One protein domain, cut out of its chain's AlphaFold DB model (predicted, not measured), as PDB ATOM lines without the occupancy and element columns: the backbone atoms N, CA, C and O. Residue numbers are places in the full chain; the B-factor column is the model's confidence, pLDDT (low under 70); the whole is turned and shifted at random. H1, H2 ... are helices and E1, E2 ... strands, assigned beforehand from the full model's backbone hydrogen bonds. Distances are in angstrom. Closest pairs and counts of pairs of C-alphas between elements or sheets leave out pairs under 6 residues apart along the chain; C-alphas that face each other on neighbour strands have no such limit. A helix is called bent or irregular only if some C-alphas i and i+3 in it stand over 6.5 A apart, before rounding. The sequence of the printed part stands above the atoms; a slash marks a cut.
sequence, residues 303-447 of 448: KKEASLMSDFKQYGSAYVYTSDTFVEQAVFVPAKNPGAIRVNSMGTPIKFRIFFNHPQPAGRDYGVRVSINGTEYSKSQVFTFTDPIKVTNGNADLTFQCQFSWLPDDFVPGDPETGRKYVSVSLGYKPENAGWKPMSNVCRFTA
ATOM      1  N   LYS A 303      37.911 -11.786 -53.848       91.06
ATOM      2  CA  LYS A 303      36.438 -11.902 -53.839       91.06
ATOM      3  C   LYS A 303      35.900 -12.701 -52.653       91.06
ATOM      4  O   LYS A 303      34.837 -12.380 -52.136       91.06
ATOM      5  N   LYS A 304      36.652 -13.705 -52.191       89.62
ATOM      6  CA  LYS A 304      36.317 -14.490 -50.989       89.62
ATOM      7  C   LYS A 304      36.299 -13.657 -49.697       89.62
ATOM      8  O   LYS A 304      35.656 -14.056 -48.740       89.62
ATOM      9  N   GLU A 305      36.993 -12.519 -49.680       87.38
ATOM     10  CA  GLU A 305      37.058 -11.580 -48.554       87.38
ATOM     11  C   GLU A 305      36.112 -10.378 -48.767       87.38
ATOM     12  O   GLU A 305      36.128  -9.422 -47.996       87.38
ATOM     13  N   ALA A 306      35.270 -10.380 -49.810       81.06
ATOM     14  CA  ALA A 306      34.363  -9.261 -50.080       81.06
ATOM     15  C   ALA A 306      33.307  -9.087 -48.974       81.06
ATOM     16  O   ALA A 306      32.989  -7.957 -48.600       81.06
ATOM     17  N   SER A 307      32.800 -10.194 -48.413       80.94
ATOM     18  CA  SER A 307      31.898 -10.155 -47.257       80.94
ATOM     19  C   SER A 307      32.590  -9.569 -46.031       80.94
ATOM     20  O   SER A 307      31.986  -8.749 -45.353       80.94
ATOM     21  N   LEU A 308      33.880  -9.866 -45.819       81.88
ATOM     22  CA  LEU A 308      34.666  -9.313 -44.713       81.88
ATOM     23  C   LEU A 308      34.667  -7.782 -44.725       81.88
ATOM     24  O   LEU A 308      34.537  -7.150 -43.682       81.88
ATOM     25  N   MET A 309      34.775  -7.177 -45.909       79.12
ATOM     26  CA  MET A 309      34.747  -5.723 -46.071       79.12
ATOM     27  C   MET A 309      33.368  -5.118 -45.793       79.12
ATOM     28  O   MET A 309      33.282  -4.017 -45.249       79.12
ATOM     29  N   SER A 310      32.293  -5.817 -46.167       74.69
ATOM     30  CA  SER A 310      30.917  -5.398 -45.867       74.69
ATOM     31  C   SER A 310      30.618  -5.515 -44.372       74.69
ATOM     32  O   SER A 310      30.128  -4.570 -43.758       74.69
ATOM     33  N   ASP A 311      30.985  -6.645 -43.781       70.19
ATOM     34  CA  ASP A 311      30.842  -6.950 -42.361       70.19
ATOM     35  C   ASP A 311      31.659  -5.973 -41.508       70.19
ATOM     36  O   ASP A 311      31.180  -5.440 -40.508       70.19
ATOM     37  N   PHE A 312      32.879  -5.644 -41.941       70.50
ATOM     38  CA  PHE A 312      33.726  -4.668 -41.264       70.50
ATOM     39  C   PHE A 312      33.066  -3.292 -41.152       70.50
ATOM     40  O   PHE A 312      33.155  -2.684 -40.090       70.50
ATOM     41  N   LYS A 313      32.356  -2.817 -42.185       65.06
ATOM     42  CA  LYS A 313      31.617  -1.542 -42.107       65.06
ATOM     43  C   LYS A 313      30.543  -1.546 -41.013       65.06
ATOM     44  O   LYS A 313      30.195  -0.479 -40.517       65.06
ATOM     45  N   GLN A 314      30.019  -2.718 -40.649       59.06
ATOM     46  CA  GLN A 314      29.011  -2.873 -39.600       59.06
ATOM     47  C   GLN A 314      29.632  -2.945 -38.196       59.06
ATOM     48  O   GLN A 314      29.017  -2.488 -37.235       59.06
ATOM     49  N   TYR A 315      30.846  -3.495 -38.065       53.38
ATOM     50  CA  TYR A 315      31.513  -3.709 -36.770       53.38
ATOM     51  C   TYR A 315      32.510  -2.615 -36.386       53.38
ATOM     52  O   TYR A 315      32.648  -2.279 -35.212       53.38
ATOM     53  N   GLY A 316      33.221  -2.073 -37.367       52.19
ATOM     54  CA  GLY A 316      34.110  -0.942 -37.209       52.19
ATOM     55  C   GLY A 316      33.396   0.297 -37.712       52.19
ATOM     56  O   GLY A 316      33.308   0.516 -38.917       52.19
ATOM     57  N   SER A 317      32.935   1.161 -36.810       47.44
ATOM     58  CA  SER A 317      32.738   2.557 -37.191       47.44
ATOM     59  C   SER A 317      34.116   3.079 -37.597       47.44
ATOM     60  O   SER A 317      34.947   3.325 -36.719       47.44
ATOM     61  N   ALA A 318      34.385   3.123 -38.907       50.16
ATOM     62  CA  ALA A 318      35.632   3.600 -39.485       50.16
ATOM     63  C   ALA A 318      35.810   5.058 -39.061       50.16
ATOM     64  O   ALA A 318      35.266   5.979 -39.666       50.16
ATOM     65  N   TYR A 319      36.499   5.257 -37.943       48.16
ATOM     66  CA  TYR A 319      36.814   6.580 -37.453       48.16
ATOM     67  C   TYR A 319      38.033   7.054 -38.231       48.16
ATOM     68  O   TYR A 319      39.092   6.425 -38.200       48.16
ATOM     69  N   VAL A 320      37.874   8.148 -38.961       49.09
ATOM     70  CA  VAL A 320      39.008   8.863 -39.536       49.09
ATOM     71  C   VAL A 320      39.618   9.666 -38.391       49.09
ATOM     72  O   VAL A 320      38.904  10.421 -37.733       49.09
ATOM     73  N   TYR A 321      40.916   9.495 -38.115       47.28
ATOM     74  CA  TYR A 321      41.622  10.434 -37.239       47.28
ATOM     75  C   TYR A 321      41.501  11.823 -37.872       47.28
ATOM     76  O   TYR A 321      42.133  12.099 -38.883       47.28
ATOM     77  N   THR A 322      40.681  12.697 -37.292       45.34
ATOM     78  CA  THR A 322      40.517  14.078 -37.766       45.34
ATOM     79  C   THR A 322      41.800  14.901 -37.622       45.34
ATOM     80  O   THR A 322      41.938  15.918 -38.293       45.34
ATOM     81  N   SER A 323      42.752  14.459 -36.791       49.53
ATOM     82  CA  SER A 323      44.036  15.138 -36.579       49.53
ATOM     83  C   SER A 323      45.093  14.842 -37.643       49.53
ATOM     84  O   SER A 323      45.977  15.668 -37.855       49.53
ATOM     85  N   ASP A 324      45.014  13.689 -38.316       54.78
ATOM     86  CA  ASP A 324      46.080  13.201 -39.192       54.78
ATOM     87  C   ASP A 324      45.537  13.107 -40.622       54.78
ATOM     88  O   ASP A 324      44.916  12.119 -41.012       54.78
ATOM     89  N   THR A 325      45.766  14.135 -41.440       59.62
ATOM     90  CA  THR A 325      45.495  14.050 -42.881       59.62
ATOM     91  C   THR A 325      46.495  13.084 -43.517       59.62
ATOM     92  O   THR A 325      47.648  13.449 -43.760       59.62
ATOM     93  N   PHE A 326      46.079  11.845 -43.785       70.62
ATOM     94  CA  PHE A 326      46.870  10.877 -44.545       70.62
ATOM     95  C   PHE A 326      46.035  10.226 -45.650       70.62
ATOM     96  O   PHE A 326      44.819  10.078 -45.546       70.62
ATOM     97  N   VAL A 327      46.709   9.828 -46.728       75.94
ATOM     98  CA  VAL A 327      46.106   9.006 -47.780       75.94
ATOM     99  C   VAL A 327      46.157   7.561 -47.314       75.94
ATOM    100  O   VAL A 327      47.246   7.047 -47.068       75.94
ATOM    101  N   GLU A 328      45.001   6.912 -47.184       81.62
ATOM    102  CA  GLU A 328      44.916   5.502 -46.803       81.62
ATOM    103  C   GLU A 328      45.681   4.630 -47.804       81.62
ATOM    104  O   GLU A 328      45.415   4.634 -49.010       81.62
ATOM    105  N   GLN A 329      46.659   3.890 -47.288       87.62
ATOM    106  CA  GLN A 329      47.555   3.064 -48.090       87.62
ATOM    107  C   GLN A 329      47.407   1.563 -47.806       87.62
ATOM    108  O   GLN A 329      47.909   0.727 -48.562       87.62
ATOM    109  N   ALA A 330      46.735   1.226 -46.707       90.19
ATOM    110  CA  ALA A 330      46.413  -0.130 -46.310       90.19
ATOM    111  C   ALA A 330      45.003  -0.170 -45.720       90.19
ATOM    112  O   ALA A 330      44.676   0.609 -44.827       90.19
ATOM    113  N   VAL A 331      44.195  -1.119 -46.168       88.81
ATOM    114  CA  VAL A 331      42.982  -1.524 -45.467       88.81
ATOM    115  C   VAL A 331      43.395  -2.544 -44.415       88.81
ATOM    116  O   VAL A 331      43.959  -3.585 -44.747       88.81
ATOM    117  N   PHE A 332      43.129  -2.234 -43.150       88.50
ATOM    118  CA  PHE A 332      43.439  -3.082 -42.004       88.50
ATOM    119  C   PHE A 332      42.121  -3.528 -41.379       88.50
ATOM    120  O   PHE A 332      41.396  -2.683 -40.865       88.50
ATOM    121  N   VAL A 333      41.775  -4.815 -41.469       87.19
ATOM    122  CA  VAL A 333      40.462  -5.322 -41.033       87.19
ATOM    123  C   VAL A 333      40.597  -6.604 -40.217       87.19
ATOM    124  O   VAL A 333      41.409  -7.465 -40.554       87.19
ATOM    125  N   PRO A 334      39.837  -6.770 -39.123       87.00
ATOM    126  CA  PRO A 334      39.856  -8.002 -38.351       87.00
ATOM    127  C   PRO A 334      39.213  -9.130 -39.169       87.00
ATOM    128  O   PRO A 334      38.170  -8.936 -39.779       87.00
ATOM    129  N   ALA A 335      39.803 -10.325 -39.158       86.56
ATOM    130  CA  ALA A 335      39.321 -11.495 -39.900       86.56
ATOM    131  C   ALA A 335      37.962 -12.025 -39.396       86.56
ATOM    132  O   ALA A 335      37.311 -12.814 -40.072       86.56
ATOM    133  N   LYS A 336      37.562 -11.629 -38.185       83.12
ATOM    134  CA  LYS A 336      36.250 -11.867 -37.574       83.12
ATOM    135  C   LYS A 336      35.981 -10.769 -36.551       83.12
ATOM    136  O   LYS A 336      36.937 -10.188 -36.039       83.12
ATOM    137  N   ASN A 337      34.718 -10.529 -36.200       77.94
ATOM    138  CA  ASN A 337      34.394  -9.617 -35.103       77.94
ATOM    139  C   ASN A 337      35.099 -10.097 -33.811       77.94
ATOM    140  O   ASN A 337      34.848 -11.226 -33.377       77.94
ATOM    141  N   PRO A 338      36.000  -9.293 -33.212       74.62
ATOM    142  CA  PRO A 338      36.714  -9.701 -32.005       74.62
ATOM    143  C   PRO A 338      35.833  -9.677 -30.747       74.62
ATOM    144  O   PRO A 338      36.278 -10.132 -29.696       74.62
ATOM    145  N   GLY A 339      34.596  -9.176 -30.836       76.44
ATOM    146  CA  GLY A 339      33.752  -8.908 -29.679       76.44
ATOM    147  C   GLY A 339      34.291  -7.733 -28.861       76.44
ATOM    148  O   GLY A 339      35.009  -6.874 -29.375       76.44
ATOM    149  N   ALA A 340      33.932  -7.688 -27.578       79.69
ATOM    150  CA  ALA A 340      34.448  -6.672 -26.669       79.69
ATOM    151  C   ALA A 340      35.864  -7.023 -26.188       79.69
ATOM    152  O   ALA A 340      36.106  -8.117 -25.672       79.69
ATOM    153  N   ILE A 341      36.791  -6.075 -26.329       80.50
ATOM    154  CA  ILE A 341      38.180  -6.217 -25.886       80.50
ATOM    155  C   ILE A 341      38.254  -5.919 -24.390       80.50
ATOM    156  O   ILE A 341      37.904  -4.825 -23.957       80.50
ATOM    157  N   ARG A 342      38.738  -6.883 -23.602       79.25
ATOM    158  CA  ARG A 342      38.927  -6.720 -22.154       79.25
ATOM    159  C   ARG A 342      40.253  -6.031 -21.858       79.25
ATOM    160  O   ARG A 342      41.306  -6.636 -22.079       79.25
ATOM    161  N   VAL A 343      40.190  -4.810 -21.330       73.00
ATOM    162  CA  VAL A 343      41.373  -3.953 -21.109       73.00
ATOM    163  C   VAL A 343      42.269  -4.487 -19.979       73.00
ATOM    164  O   VAL A 343      43.471  -4.308 -20.043       73.00
ATOM    165  N   ASN A 344      41.736  -5.272 -19.034       68.94
ATOM    166  CA  ASN A 344      42.493  -5.809 -17.886       68.94
ATOM    167  C   ASN A 344      42.696  -7.336 -17.951       68.94
ATOM    168  O   ASN A 344      42.559  -8.042 -16.953       68.94
ATOM    169  N   SER A 345      42.943  -7.886 -19.141       69.56
ATOM    170  CA  SER A 345      43.133  -9.331 -19.338       69.56
ATOM    171  C   SER A 345      44.440  -9.642 -20.066       69.56
ATOM    172  O   SER A 345      45.065  -8.752 -20.632       69.56
ATOM    173  N   MET A 346      44.813 -10.927 -20.139       64.88
ATOM    174  CA  MET A 346      45.985 -11.454 -20.870       64.88
ATOM    175  C   MET A 346      46.006 -11.146 -22.389       64.88
ATOM    176  O   MET A 346      46.870 -11.651 -23.109       64.88
ATOM    177  N   GLY A 347      45.085 -10.315 -22.886       72.25
ATOM    178  CA  GLY A 347      44.946  -9.900 -24.274       72.25
ATOM    179  C   GLY A 347      44.304 -10.984 -25.129       72.25
ATOM    180  O   GLY A 347      44.812 -12.097 -25.230       72.25
ATOM    181  N   THR A 348      43.189 -10.672 -25.787       75.00
ATOM    182  CA  THR A 348      42.615 -11.567 -26.801       75.00
ATOM    183  C   THR A 348      43.394 -11.407 -28.108       75.00
ATOM    184  O   THR A 348      43.511 -10.277 -28.588       75.00
ATOM    185  N   PRO A 349      43.922 -12.487 -28.714       86.75
ATOM    186  CA  PRO A 349      44.583 -12.390 -30.006       86.75
ATOM    187  C   PRO A 349      43.555 -12.080 -31.100       86.75
ATOM    188  O   PRO A 349      42.597 -12.829 -31.314       86.75
ATOM    189  N   ILE A 350      43.775 -10.984 -31.819       87.31
ATOM    190  CA  ILE A 350      42.951 -10.547 -32.943       87.31
ATOM    191  C   ILE A 350      43.730 -10.809 -34.226       87.31
ATOM    192  O   ILE A 350      44.833 -10.302 -34.421       87.31
ATOM    193  N   LYS A 351      43.147 -11.615 -35.111       90.38
ATOM    194  CA  LYS A 351      43.688 -11.836 -36.453       90.38
ATOM    195  C   LYS A 351      43.186 -10.734 -37.371       90.38
ATOM    196  O   LYS A 351      41.980 -10.529 -37.457       90.38
ATOM    197  N   PHE A 352      44.093 -10.077 -38.070       90.25
ATOM    198  CA  PHE A 352      43.831  -9.044 -39.055       90.25
ATOM    199  C   PHE A 352      44.257  -9.509 -40.446       90.25
ATOM    200  O   PHE A 352      45.281 -10.178 -40.603       90.25
ATOM    201  N   ARG A 353      43.464  -9.113 -41.442       91.38
ATOM    202  CA  ARG A 353      43.817  -9.103 -42.859       91.38
ATOM    203  C   ARG A 353      44.235  -7.690 -43.243       91.38
ATOM    204  O   ARG A 353      43.631  -6.711 -42.793       91.38
ATOM    205  N   ILE A 354      45.257  -7.594 -44.079       91.88
ATOM    206  CA  ILE A 354      45.797  -6.330 -44.572       91.88
ATOM    207  C   ILE A 354      45.794  -6.359 -46.096       91.88
ATOM    208  O   ILE A 354      46.357  -7.282 -46.680       91.88
ATOM    209  N   PHE A 355      45.205  -5.343 -46.724       92.12
ATOM    210  CA  PHE A 355      45.193  -5.164 -48.180       92.12
ATOM    211  C   PHE A 355      45.879  -3.845 -48.526       92.12
ATOM    212  O   PHE A 355      45.479  -2.795 -48.030       92.12
ATOM    213  N   PHE A 356      46.901  -3.871 -49.377       92.69
ATOM    214  CA  PHE A 356      47.652  -2.678 -49.772       92.69
ATOM    215  C   PHE A 356      47.241  -2.198 -51.168       92.69
ATOM    216  O   PHE A 356      47.073  -3.001 -52.080       92.69
ATOM    217  N   ASN A 357      47.143  -0.879 -51.363       90.31
ATOM    218  CA  ASN A 357      46.933  -0.255 -52.683       90.31
ATOM    219  C   ASN A 357      48.242   0.224 -53.335       90.31
ATOM    220  O   ASN A 357      48.224   0.959 -54.321       90.31
ATOM    221  N   HIS A 358      49.389  -0.165 -52.776       88.50
ATOM    222  CA  HIS A 358      50.705   0.166 -53.306       88.50
ATOM    223  C   HIS A 358      51.726  -0.938 -52.993       88.50
ATOM    224  O   HIS A 358      51.535  -1.701 -52.037       88.50
ATOM    225  N   PRO A 359      52.830  -1.021 -53.756       88.81
ATOM    226  CA  PRO A 359      53.921  -1.937 -53.465       88.81
ATOM    227  C   PRO A 359      54.551  -1.612 -52.111       88.81
ATOM    228  O   PRO A 359      54.842  -0.452 -51.810       88.81
ATOM    229  N   GLN A 360      54.788  -2.643 -51.307       86.44
ATOM    230  CA  GLN A 360      55.459  -2.499 -50.022       86.44
ATOM    231  C   GLN A 360      56.973  -2.693 -50.184       86.44
ATOM    232  O   GLN A 360      57.386  -3.707 -50.749       86.44
ATOM    233  N   PRO A 361      57.821  -1.769 -49.692       83.81
ATOM    234  CA  PRO A 361      59.260  -1.989 -49.629       83.81
ATOM    235  C   PRO A 361      59.594  -3.221 -48.790       83.81
ATOM    236  O   PRO A 361      58.965  -3.474 -47.758       83.81
ATOM    237  N   ALA A 362      60.620  -3.957 -49.214       80.50
ATOM    238  CA  ALA A 362      61.175  -5.040 -48.416       80.50
ATOM    239  C   ALA A 362      61.730  -4.496 -47.089       80.50
ATOM    240  O   ALA A 362      62.318  -3.416 -47.062       80.50
ATOM    241  N   GLY A 363      61.538  -5.240 -45.996       77.81
ATOM    242  CA  GLY A 363      62.103  -4.896 -44.686       77.81
ATOM    243  C   GLY A 363      61.494  -3.667 -44.002       77.81
ATOM    244  O   GLY A 363      62.105  -3.132 -43.088       77.81
ATOM    245  N   ARG A 364      60.315  -3.187 -44.427       85.81
ATOM    246  CA  ARG A 364      59.630  -2.077 -43.746       85.81
ATOM    247  C   ARG A 364      59.207  -2.481 -42.325       85.81
ATOM    248  O   ARG A 364      58.506  -3.477 -42.150       85.81
ATOM    249  N   ASP A 365      59.539  -1.634 -41.353       87.00
ATOM    250  CA  ASP A 365      59.123  -1.783 -39.955       87.00
ATOM    251  C   ASP A 365      57.674  -1.333 -39.759       87.00
ATOM    252  O   ASP A 365      57.366  -0.144 -39.598       87.00
ATOM    253  N   TYR A 366      56.768  -2.306 -39.782       89.50
ATOM    254  CA  TYR A 366      55.363  -2.092 -39.467       89.50
ATOM    255  C   TYR A 366      55.107  -2.149 -37.965       89.50
ATOM    256  O   TYR A 366      55.820  -2.790 -37.190       89.50
ATOM    257  N   GLY A 367      54.007  -1.529 -37.566       91.25
ATOM    258  CA  GLY A 367      53.485  -1.655 -36.218       91.25
ATOM    259  C   GLY A 367      51.975  -1.492 -36.166       91.25
ATOM    260  O   GLY A 367      51.306  -1.199 -37.161       91.25
ATOM    261  N   VAL A 368      51.443  -1.635 -34.968       91.62
ATOM    262  CA  VAL A 368      50.053  -1.337 -34.659       91.62
ATOM    263  C   VAL A 368      50.031  -0.275 -33.575       91.62
ATOM    264  O   VAL A 368      50.590  -0.457 -32.495       91.62
ATOM    265  N   ARG A 369      49.373   0.848 -33.856       90.88
ATOM    266  CA  ARG A 369      49.029   1.826 -32.827       90.88
ATOM    267  C   ARG A 369      47.708   1.408 -32.201       90.88
ATOM    268  O   ARG A 369      46.721   1.235 -32.913       90.88
ATOM    269  N   VAL A 370      47.700   1.297 -30.879       90.31
ATOM    270  CA  VAL A 370      46.495   1.133 -30.069       90.31
ATOM    271  C   VAL A 370      46.237   2.429 -29.324       90.31
ATOM    272  O   VAL A 370      47.168   3.065 -28.831       90.31
ATOM    273  N   SER A 371      44.985   2.859 -29.267       88.69
ATOM    274  CA  SER A 371      44.566   4.061 -28.553       88.69
ATOM    275  C   SER A 371      43.259   3.801 -27.822       88.69
ATOM    276  O   SER A 371      42.340   3.214 -28.385       88.69
ATOM    277  N   ILE A 372      43.188   4.208 -26.560       88.19
ATOM    278  CA  ILE A 372      42.012   4.051 -25.707       88.19
ATOM    279  C   ILE A 372      41.681   5.418 -25.125       88.19
ATOM    280  O   ILE A 372      42.559   6.097 -24.585       88.19
ATOM    281  N   ASN A 373      40.418   5.814 -25.242       85.06
ATOM    282  CA  ASN A 373      39.917   6.999 -24.561       85.06
ATOM    283  C   ASN A 373      39.616   6.639 -23.107       85.06
ATOM    284  O   ASN A 373      38.914   5.658 -22.844       85.06
ATOM    285  N   GLY A 374      40.190   7.408 -22.188       85.19
ATOM    286  CA  GLY A 374      39.829   7.392 -20.781       85.19
ATOM    287  C   GLY A 374      38.927   8.572 -20.450       85.19
ATOM    288  O   GLY A 374      38.880   9.558 -21.189       85.19
ATOM    289  N   THR A 375      38.227   8.457 -19.327       85.12
ATOM    290  CA  THR A 375      37.277   9.476 -18.853       85.12
ATOM    291  C   THR A 375      37.948  10.816 -18.547       85.12
ATOM    292  O   THR A 375      37.323  11.858 -18.707       85.12
ATOM    293  N   GLU A 376      39.227  10.794 -18.164       84.31
ATOM    294  CA  GLU A 376      40.025  11.997 -17.893       84.31
ATOM    295  C   GLU A 376      41.026  12.322 -19.011       84.31
ATOM    296  O   GLU A 376      41.265  13.487 -19.325       84.31
ATOM    297  N   TYR A 377      41.636  11.301 -19.621       83.31
ATOM    298  CA  TYR A 377      42.656  11.466 -20.657       83.31
ATOM    299  C   TYR A 377      42.720  10.253 -21.597       83.31
ATOM    300  O   TYR A 377      42.435   9.125 -21.203       83.31
ATOM    301  N   SER A 378      43.147  10.456 -22.846       86.69
ATOM    302  CA  SER A 378      43.397   9.362 -23.799       86.69
ATOM    303  C   SER A 378      44.825   8.825 -23.691       86.69
ATOM    304  O   SER A 378      45.778   9.551 -23.401       86.69
ATOM    305  N   LYS A 379      44.991   7.533 -23.971       88.81
ATOM    306  CA  LYS A 379      46.269   6.819 -23.915       88.81
ATOM    307  C   LYS A 379      46.519   6.102 -25.236       88.81
ATOM    308  O   LYS A 379      45.615   5.485 -25.794       88.81
ATOM    309  N   SER A 380      47.748   6.169 -25.746       89.56
ATOM    310  CA  SER A 380      48.136   5.502 -26.992       89.56
ATOM    311  C   SER A 380      49.509   4.853 -26.894       89.56
ATOM    312  O   SER A 380      50.436   5.481 -26.389       89.56
ATOM    313  N   GLN A 381      49.653   3.661 -27.466       90.19
ATOM    314  CA  GLN A 381      50.912   2.925 -27.537       90.19
ATOM    315  C   GLN A 381      51.110   2.370 -28.948       90.19
ATOM    316  O   GLN A 381      50.160   1.917 -29.590       90.19
ATOM    317  N   VAL A 382      52.349   2.401 -29.437       89.81
ATOM    318  CA  VAL A 382      52.739   1.752 -30.696       89.81
ATOM    319  C   VAL A 382      53.438   0.437 -30.373       89.81
ATOM    320  O   VAL A 382      54.377   0.405 -29.580       89.81
ATOM    321  N   PHE A 383      52.979  -0.632 -31.011       88.62
ATOM    322  CA  PHE A 383      53.544  -1.971 -30.931       88.62
ATOM    323  C   PHE A 383      54.231  -2.288 -32.252       88.62
ATOM    324  O   PHE A 383      53.572  -2.366 -33.286       88.62
ATOM    325  N   THR A 384      55.548  -2.443 -32.227       85.50
ATOM    326  CA  THR A 384      56.334  -2.896 -33.380       85.50
ATOM    327  C   THR A 384      56.482  -4.410 -33.344       85.50
ATOM    328  O   THR A 384      56.533  -5.003 -32.267       85.50
ATOM    329  N   PHE A 385      56.565  -5.035 -34.514       81.19
ATOM    330  CA  PHE A 385      56.730  -6.482 -34.627       81.19
ATOM    331  C   PHE A 385      58.200  -6.833 -34.832       81.19
ATOM    332  O   PHE A 385      58.873  -6.203 -35.643       81.19
ATOM    333  N   THR A 386      58.691  -7.832 -34.097       73.06
ATOM    334  CA  THR A 386      60.058  -8.349 -34.262       73.06
ATOM    335  C   THR A 386      60.219  -9.060 -35.605       73.06
ATOM    336  O   THR A 386      61.257  -8.937 -36.248       73.06
ATOM    337  N   ASP A 387      59.169  -9.759 -36.046       76.06
ATOM    338  CA  ASP A 387      59.108 -10.376 -37.366       76.06
ATOM    339  C   ASP A 387      58.438  -9.428 -38.374       76.06
ATOM    340  O   ASP A 387      57.326  -8.945 -38.117       76.06
ATOM    341  N   PRO A 388      59.050  -9.182 -39.546       78.25
ATOM    342  CA  PRO A 388      58.447  -8.352 -40.578       78.25
ATOM    343  C   PRO A 388      57.110  -8.923 -41.059       78.25
ATOM    344  O   PRO A 388      56.980 -10.126 -41.312       78.25
ATOM    345  N   ILE A 389      56.127  -8.045 -41.277       85.50
ATOM    346  CA  ILE A 389      54.870  -8.424 -41.929       85.50
ATOM    347  C   ILE A 389      55.186  -8.898 -43.353       85.50
ATOM    348  O   ILE A 389      55.641  -8.123 -44.197       85.50
ATOM    349  N   LYS A 390      54.934 -10.183 -43.626       87.12
ATOM    350  CA  LYS A 390      55.130 -10.780 -44.951       87.12
ATOM    351  C   LYS A 390      53.977 -10.387 -45.867       87.12
ATOM    352  O   LYS A 390      52.840 -10.798 -45.644       87.12
ATOM    353  N   VAL A 391      54.289  -9.608 -46.899       88.81
ATOM    354  CA  VAL A 391      53.322  -9.154 -47.901       88.81
ATOM    355  C   VAL A 391      53.454 -10.012 -49.154       88.81
ATOM    356  O   VAL A 391      54.531 -10.090 -49.738       88.81
ATOM    357  N   THR A 392      52.353 -10.631 -49.572       86.06
ATOM    358  CA  THR A 392      52.278 -11.497 -50.755       86.06
ATOM    359  C   THR A 392      51.072 -11.092 -51.593       86.06
ATOM    360  O   THR A 392      49.948 -11.086 -51.085       86.06
ATOM    361  N   ASN A 393      51.270 -10.788 -52.882       85.06
ATOM    362  CA  ASN A 393      50.198 -10.334 -53.778       85.06
ATOM    363  C   ASN A 393      49.418  -9.142 -53.198       85.06
ATOM    364  O   ASN A 393      48.189  -9.148 -53.207       85.06
ATOM    365  N   GLY A 394      50.111  -8.163 -52.612       86.38
ATOM    366  CA  GLY A 394      49.467  -7.012 -51.968       86.38
ATOM    367  C   GLY A 394      48.689  -7.301 -50.678       86.38
ATOM    368  O   GLY A 394      48.014  -6.399 -50.187       86.38
ATOM    369  N   ASN A 395      48.777  -8.514 -50.122       90.56
ATOM    370  CA  ASN A 395      48.044  -8.922 -48.922       90.56
ATOM    371  C   ASN A 395      48.993  -9.340 -47.803       90.56
ATOM    372  O   ASN A 395      50.065  -9.882 -48.072       90.56
ATOM    373  N   ALA A 396      48.573  -9.168 -46.554       91.50
ATOM    374  CA  ALA A 396      49.259  -9.746 -45.407       91.50
ATOM    375  C   ALA A 396      48.286 -10.172 -44.307       91.50
ATOM    376  O   ALA A 396      47.170  -9.659 -44.206       91.50
ATOM    377  N   ASP A 397      48.762 -11.078 -43.460       91.38
ATOM    378  CA  ASP A 397      48.069 -11.530 -42.262       91.38
ATOM    379  C   ASP A 397      48.865 -11.135 -41.030       91.38
ATOM    380  O   ASP A 397      50.088 -11.290 -40.988       91.38
ATOM    381  N   LEU A 398      48.161 -10.657 -40.010       91.38
ATOM    382  CA  LEU A 398      48.766 -10.250 -38.754       91.38
ATOM    383  C   LEU A 398      47.931 -10.764 -37.590       91.38
ATOM    384  O   LEU A 398      46.733 -10.521 -37.528       91.38
ATOM    385  N   THR A 399      48.559 -11.440 -36.634       90.25
ATOM    386  CA  THR A 399      47.922 -11.699 -35.338       90.25
ATOM    387  C   THR A 399      48.455 -10.684 -34.342       90.25
ATOM    388  O   THR A 399      49.653 -10.635 -34.091       90.25
ATOM    389  N   PHE A 400      47.564  -9.864 -33.797       88.38
ATOM    390  CA  PHE A 400      47.891  -8.828 -32.828       88.38
ATOM    391  C   PHE A 400      47.286  -9.170 -31.467       88.38
ATOM    392  O   PHE A 400      46.096  -9.470 -31.369       88.38
ATOM    393  N   GLN A 401      48.095  -9.102 -30.414       87.75
ATOM    394  CA  GLN A 401      47.668  -9.301 -29.033       87.75
ATOM    395  C   GLN A 401      48.247  -8.175 -28.176       87.75
ATOM    396  O   GLN A 401      49.445  -7.903 -28.228       87.75
ATOM    397  N   CYS A 402      47.395  -7.519 -27.389       85.19
ATOM    398  CA  CYS A 402      47.792  -6.463 -26.464       85.19
ATOM    399  C   CYS A 402      47.278  -6.799 -25.066       85.19
ATOM    400  O   CYS A 402      46.087  -7.046 -24.898       85.19
ATOM    401  N   GLN A 403      48.179  -6.803 -24.083       84.25
ATOM    402  CA  GLN A 403      47.857  -7.051 -22.673       84.25
ATOM    403  C   GLN A 403      47.567  -5.764 -21.889       84.25
ATOM    404  O   GLN A 403      47.354  -5.826 -20.688       84.25
ATOM    405  N   PHE A 404      47.607  -4.602 -22.554       86.06
ATOM    406  CA  PHE A 404      47.317  -3.279 -21.983       86.06
ATOM    407  C   PHE A 404      48.072  -2.896 -20.695       86.06
ATOM    408  O   PHE A 404      47.757  -1.881 -20.091       86.06
ATOM    409  N   SER A 405      49.146  -3.609 -20.344       85.19
ATOM    410  CA  SER A 405      49.995  -3.367 -19.162       85.19
ATOM    411  C   SER A 405      50.726  -2.018 -19.145       85.19
ATOM    412  O   SER A 405      51.396  -1.679 -18.178       85.19
ATOM    413  N   TRP A 406      50.637  -1.258 -20.234       87.25
ATOM    414  CA  TRP A 406      51.165   0.097 -20.375       87.25
ATOM    415  C   TRP A 406      50.176   1.171 -19.894       87.25
ATOM    416  O   TRP A 406      50.530   2.352 -19.838       87.25
ATOM    417  N   LEU A 407      48.932   0.788 -19.599       88.00
ATOM    418  CA  LEU A 407      47.959   1.667 -18.971       88.00
ATOM    419  C   LEU A 407      48.255   1.772 -17.467       88.00
ATOM    420  O   LEU A 407      48.574   0.760 -16.847       88.00
ATOM    421  N   PRO A 408      48.149   2.974 -16.883       86.50
ATOM    422  CA  PRO A 408      48.164   3.152 -15.435       86.50
ATOM    423  C   PRO A 408      47.043   2.377 -14.726       86.50
ATOM    424  O   PRO A 408      45.964   2.207 -15.293       86.50
ATOM    425  N   ASP A 409      47.268   1.988 -13.469       85.06
ATOM    426  CA  ASP A 409      46.273   1.272 -12.650       85.06
ATOM    427  C   ASP A 409      44.997   2.099 -12.394       85.06
ATOM    428  O   ASP A 409      43.918   1.540 -12.204       85.06
ATOM    429  N   ASP A 410      45.109   3.431 -12.408       85.50
ATOM    430  CA  ASP A 410      44.008   4.384 -12.231       85.50
ATOM    431  C   ASP A 410      43.286   4.737 -13.545       85.50
ATOM    432  O   ASP A 410      42.338   5.523 -13.550       85.50
ATOM    433  N   PHE A 411      43.697   4.156 -14.676       87.19
ATOM    434  CA  PHE A 411      43.078   4.444 -15.962       87.19
ATOM    435  C   PHE A 411      41.670   3.847 -16.059       87.19
ATOM    436  O   PHE A 411      41.487   2.629 -16.087       87.19
ATOM    437  N   VAL A 412      40.664   4.712 -16.212       86.38
ATOM    438  CA  VAL A 412      39.266   4.311 -16.412       86.38
ATOM    439  C   VAL A 412      38.874   4.484 -17.885       86.38
ATOM    440  O   VAL A 412      38.696   5.624 -18.328       86.38
ATOM    441  N   PRO A 413      38.689   3.392 -18.662       84.06
ATOM    442  CA  PRO A 413      38.258   3.480 -20.055       84.06
ATOM    443  C   PRO A 413      36.855   4.079 -20.168       84.06
ATOM    444  O   PRO A 413      35.932   3.649 -19.471       84.06
ATOM    445  N   GLY A 414      36.677   5.006 -21.103       84.12
ATOM    446  CA  GLY A 414      35.398   5.650 -21.379       84.12
ATOM    447  C   GLY A 414      35.587   6.984 -22.082       84.12
ATOM    448  O   GLY A 414      36.487   7.743 -21.760       84.12
ATOM    449  N   ASP A 415      34.747   7.264 -23.064       77.25
ATOM    450  CA  ASP A 415      34.643   8.581 -23.677       77.25
ATOM    451  C   ASP A 415      33.997   9.571 -22.682       77.25
ATOM    452  O   ASP A 415      32.940   9.238 -22.138       77.25
ATOM    453  N   PRO A 416      34.591  10.752 -22.419       74.62
ATOM    454  CA  PRO A 416      34.094  11.676 -21.393       74.62
ATOM    455  C   PRO A 416      32.668  12.181 -21.648       74.62
ATOM    456  O   PRO A 416      31.930  12.444 -20.702       74.62
ATOM    457  N   GLU A 417      32.268  12.307 -22.916       75.88
ATOM    458  CA  GLU A 417      30.971  12.872 -23.305       75.88
ATOM    459  C   GLU A 417      29.877  11.804 -23.372       75.88
ATOM    460  O   GLU A 417      28.732  12.038 -22.989       75.88
ATOM    461  N   THR A 418      30.217  10.616 -23.873       79.31
ATOM    462  CA  THR A 418      29.234   9.563 -24.171       79.31
ATOM    463  C   THR A 418      29.283   8.377 -23.211       79.31
ATOM    464  O   THR A 418      28.420   7.501 -23.279       79.31
ATOM    465  N   GLY A 419      30.309   8.289 -22.359       77.31
ATOM    466  CA  GLY A 419      30.582   7.146 -21.481       77.31
ATOM    467  C   GLY A 419      30.951   5.859 -22.227       77.31
ATOM    468  O   GLY A 419      31.152   4.808 -21.612       77.31
ATOM    469  N   ARG A 420      31.034   5.898 -23.564       80.12
ATOM    470  CA  ARG A 420      31.269   4.712 -24.389       80.12
ATOM    471  C   ARG A 420      32.738   4.327 -24.365       80.12
ATOM    472  O   ARG A 420      33.623   5.155 -24.541       80.12
ATOM    473  N   LYS A 421      33.004   3.039 -24.196       84.75
ATOM    474  CA  LYS A 421      34.357   2.506 -24.064       84.75
ATOM    475  C   LYS A 421      34.826   1.931 -25.392       84.75
ATOM    476  O   LYS A 421      34.216   0.994 -25.910       84.75
ATOM    477  N   TYR A 422      35.917   2.467 -25.934       83.19
ATOM    478  CA  TYR A 422      36.439   2.044 -27.229       83.19
ATOM    479  C   TYR A 422      37.950   1.834 -27.218       83.19
ATOM    480  O   TYR A 422      38.703   2.674 -26.730       83.19
ATOM    481  N   VAL A 423      38.384   0.747 -27.853       85.31
ATOM    482  CA  VAL A 423      39.771   0.536 -28.270       85.31
ATOM    483  C   VAL A 423      39.868   0.831 -29.759       85.31
ATOM    484  O   VAL A 423      39.151   0.254 -30.573       85.31
ATOM    485  N   SER A 424      40.769   1.731 -30.115       86.75
ATOM    486  CA  SER A 424      41.085   2.114 -31.484       86.75
ATOM    487  C   SER A 424      42.410   1.489 -31.898       86.75
ATOM    488  O   SER A 424      43.391   1.569 -31.164       86.75
ATOM    489  N   VAL A 425      42.449   0.866 -33.071       88.00
ATOM    490  CA  VAL A 425      43.618   0.151 -33.590       88.00
ATOM    491  C   VAL A 425      43.876   0.585 -35.029       88.00
ATOM    492  O   VAL A 425      42.958   0.600 -35.843       88.00
ATOM    493  N   SER A 426      45.116   0.930 -35.363       88.50
ATOM    494  CA  SER A 426      45.502   1.323 -36.727       88.50
ATOM    495  C   SER A 426      46.881   0.791 -37.101       88.50
ATOM    496  O   SER A 426      47.788   0.783 -36.264       88.50
ATOM    497  N   LEU A 427      47.052   0.421 -38.368       90.94
ATOM    498  CA  LEU A 427      48.331   0.033 -38.949       90.94
ATOM    499  C   LEU A 427      49.134   1.272 -39.362       90.94
ATOM    500  O   LEU A 427      48.592   2.269 -39.850       90.94
ATOM    501  N   GLY A 428      50.448   1.180 -39.226       90.88
ATOM    502  CA  GLY A 428      51.374   2.174 -39.747       90.88
ATOM    503  C   GLY A 428      52.793   1.632 -39.836       90.88
ATOM    504  O   GLY A 428      53.021   0.423 -39.732       90.88
ATOM    505  N   TYR A 429      53.744   2.539 -40.012       89.12
ATOM    506  CA  TYR A 429      55.159   2.211 -40.122       89.12
ATOM    507  C   TYR A 429      56.036   3.303 -39.513       89.12
ATOM    508  O   TYR A 429      55.616   4.457 -39.362       89.12
ATOM    509  N   LYS A 430      57.279   2.941 -39.183       83.75
ATOM    510  CA  LYS A 430      58.312   3.884 -38.746       83.75
ATOM    511  C   LYS A 430      59.316   4.115 -39.886       83.75
ATOM    512  O   LYS A 430      60.047   3.196 -40.235       83.75
ATOM    513  N   PRO A 431      59.363   5.309 -40.503       75.56
ATOM    514  CA  PRO A 431      60.406   5.635 -41.473       75.56
ATOM    515  C   PRO A 431      61.772   5.769 -40.782       75.56
ATOM    516  O   PRO A 431      61.826   6.244 -39.651       75.56
ATOM    517  N   GLU A 432      62.867   5.459 -41.488       64.12
ATOM    518  CA  GLU A 432      64.250   5.487 -40.958       64.12
ATOM    519  C   GLU A 432      64.641   6.807 -40.260       64.12
ATOM    520  O   GLU A 432      65.485   6.802 -39.373       64.12
ATOM    521  N   ASN A 433      63.997   7.930 -40.605       61.38
ATOM    522  CA  ASN A 433      64.309   9.264 -40.076       61.38
ATOM    523  C   ASN A 433      63.066  10.065 -39.639       61.38
ATOM    524  O   ASN A 433      63.071  11.295 -39.689       61.38
ATOM    525  N   ALA A 434      61.963   9.404 -39.271       68.88
ATOM    526  CA  ALA A 434      60.746  10.099 -38.845       68.88
ATOM    527  C   ALA A 434      59.976   9.355 -37.745       68.88
ATOM    528  O   ALA A 434      60.211   8.181 -37.463       68.88
ATOM    529  N   GLY A 435      59.029  10.064 -37.123       79.12
ATOM    530  CA  GLY A 435      58.059   9.468 -36.208       79.12
ATOM    531  C   GLY A 435      57.101   8.499 -36.909       79.12
ATOM    532  O   GLY A 435      57.090   8.370 -38.134       79.12
ATOM    533  N   TRP A 436      56.283   7.822 -36.104       83.75
ATOM    534  CA  TRP A 436      55.231   6.913 -36.562       83.75
ATOM    535  C   TRP A 436      54.330   7.547 -37.629       83.75
ATOM    536  O   TRP A 436      53.816   8.646 -37.417       83.75
ATOM    537  N   LYS A 437      54.090   6.836 -38.737       87.06
ATOM    538  CA  LYS A 437      53.173   7.266 -39.798       87.06
ATOM    539  C   LYS A 437      51.991   6.302 -39.934       87.06
ATOM    540  O   LYS A 437      52.227   5.118 -40.196       87.06
ATOM    541  N   PRO A 438      50.739   6.774 -39.786       86.88
ATOM    542  CA  PRO A 438      49.566   5.945 -40.038       86.88
ATOM    543  C   PRO A 438      49.469   5.571 -41.525       86.88
ATOM    544  O   PRO A 438      49.843   6.350 -42.403       86.88
ATOM    545  N   MET A 439      48.980   4.360 -41.801       88.31
ATOM    546  CA  MET A 439      48.731   3.852 -43.160       88.31
ATOM    547  C   MET A 439      47.291   3.405 -43.376       88.31
ATOM    548  O   MET A 439      46.835   3.398 -44.519       88.31
ATOM    549  N   SER A 440      46.593   3.014 -42.311       87.62
ATOM    550  CA  SER A 440      45.202   2.580 -42.370       87.62
ATOM    551  C   SER A 440      44.302   3.511 -41.581       87.62
ATOM    552  O   SER A 440      44.723   4.111 -40.589       87.62
ATOM    553  N   ASN A 441      43.027   3.536 -41.960       82.19
ATOM    554  CA  ASN A 441      41.990   4.027 -41.064       82.19
ATOM    555  C   ASN A 441      41.924   3.200 -39.769       82.19
ATOM    556  O   ASN A 441      42.523   2.122 -39.644       82.19
ATOM    557  N   VAL A 442      41.206   3.738 -38.785       79.50
ATOM    558  CA  VAL A 442      41.091   3.145 -37.453       79.50
ATOM    559  C   VAL A 442      40.023   2.062 -37.431       79.50
ATOM    560  O   VAL A 442      38.867   2.297 -37.781       79.50
ATOM    561  N   CYS A 443      40.395   0.894 -36.917       80.25
ATOM    562  CA  CYS A 443      39.463  -0.104 -36.419       80.25
ATOM    563  C   CYS A 443      39.060   0.250 -34.989       80.25
ATOM    564  O   CYS A 443      39.916   0.291 -34.105       80.25
ATOM    565  N   ARG A 444      37.769   0.477 -34.748       81.06
ATOM    566  CA  ARG A 444      37.235   0.714 -33.405       81.06
ATOM    567  C   ARG A 444      36.527  -0.537 -32.893       81.06
ATOM    568  O   ARG A 444      35.682  -1.086 -33.589       81.06
ATOM    569  N   PHE A 445      36.843  -0.937 -31.669       80.44
ATOM    570  CA  PHE A 445      36.228  -2.059 -30.965       80.44
ATOM    571  C   PHE A 445      35.665  -1.590 -29.630       80.44
ATOM    572  O   PHE A 445      36.239  -0.701 -29.000       80.44
ATOM    573  N   THR A 446      34.568  -2.189 -29.173       79.12
ATOM    574  CA  THR A 446      34.057  -1.947 -27.817       79.12
ATOM    575  C   THR A 446      35.072  -2.449 -26.792       79.12
ATOM    576  O   THR A 446      35.611  -3.547 -26.945       79.12
ATOM    577  N   ALA A 447      35.338  -1.652 -25.760       76.31
ATOM    578  CA  ALA A 447      36.196  -2.036 -24.644       76.31
ATOM    579  C   ALA A 447      35.336  -2.400 -23.425       76.31
ATOM    580  O   ALA A 447      34.397  -1.668 -23.109       76.31
TER     581      ALA A 447
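Overview. This is residues 303 to 447 of the 448 residues of an uncharacterized protein of bacterium B17 (UniProt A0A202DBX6). Two strongly twisted sheets form a sandwich, only partly face to face and with their strands crossed: E4, E3, E6, E7 in one and E1, E2, E5 in the other. One helix, H1, lies along the outside near E1, and long loops join many of the strands. The 145 printed residues hold one named helix and seven named strands, in the order H1 E1 E2 E3 E4 E5 E6 E7, both sheets antiparallel; the class is mixed, with under half of the residues in named elements. The whole is compact, with a radius of gyration of the C-alphas of 15.1 A and spans of 43 by 38 by 31 A.

Along the chain. Find C-alpha 366 at (55.363, -2.092, -39.467); from there E3 runs 23.3 A to residue 373. Beside it are E4, residues 378 to 384, and E6, residues 422 to 429, 22.7 A long; E7 is residues 443 to 446, ending at (34.057, -1.947, -27.817). The other sheet has E1, residues 330 to 334, E2, 350 to 356, and E5, 395 to 400. H1, residues 303 to 315, begins at (36.438, -11.902, -53.839) and is irregular: C-alphas 304 and 307 are 7.2 A apart.

Arrangement. Look first at the antiparallel neighbours E3 and E6, where N 369 and O 426 are within hydrogen-bond range at 2.9 A; so are N 370 and O 381 of the hairpin E3 and E4, at 2.8 A, and N 423 and O 445 of the hairpin E6 and E7, at 2.8 A. Across the other sheet, find N 331 and O 355 of hairpin E1 and E2 at 2.8 A, and N 352 and O 398 of E2 and E5 at 2.7 A. The sheets' strands stand at 48 degrees; the closest C-alphas of E1 and E6 are those of Phe 332 and Leu 427, 6.6 A. H1 only grazes both sheets, its C-alpha 312 lying 6.8 A from C-alpha 333, the closest pair with E1; 6 of its 9 O i to N i+4 pairs are within hydrogen-bond range.

Size, cuts and confidence. The C-alphas of Lys 303 and Asp 410 are the two farthest apart, 45.3 A. The printed part has no cut; the links H1 to E1, E1 to E2, E5 to E6 and E6 to E7 are long. Look for pLDDT under 70 at residues 313 to 325, 344 to 346 and 432 to 434.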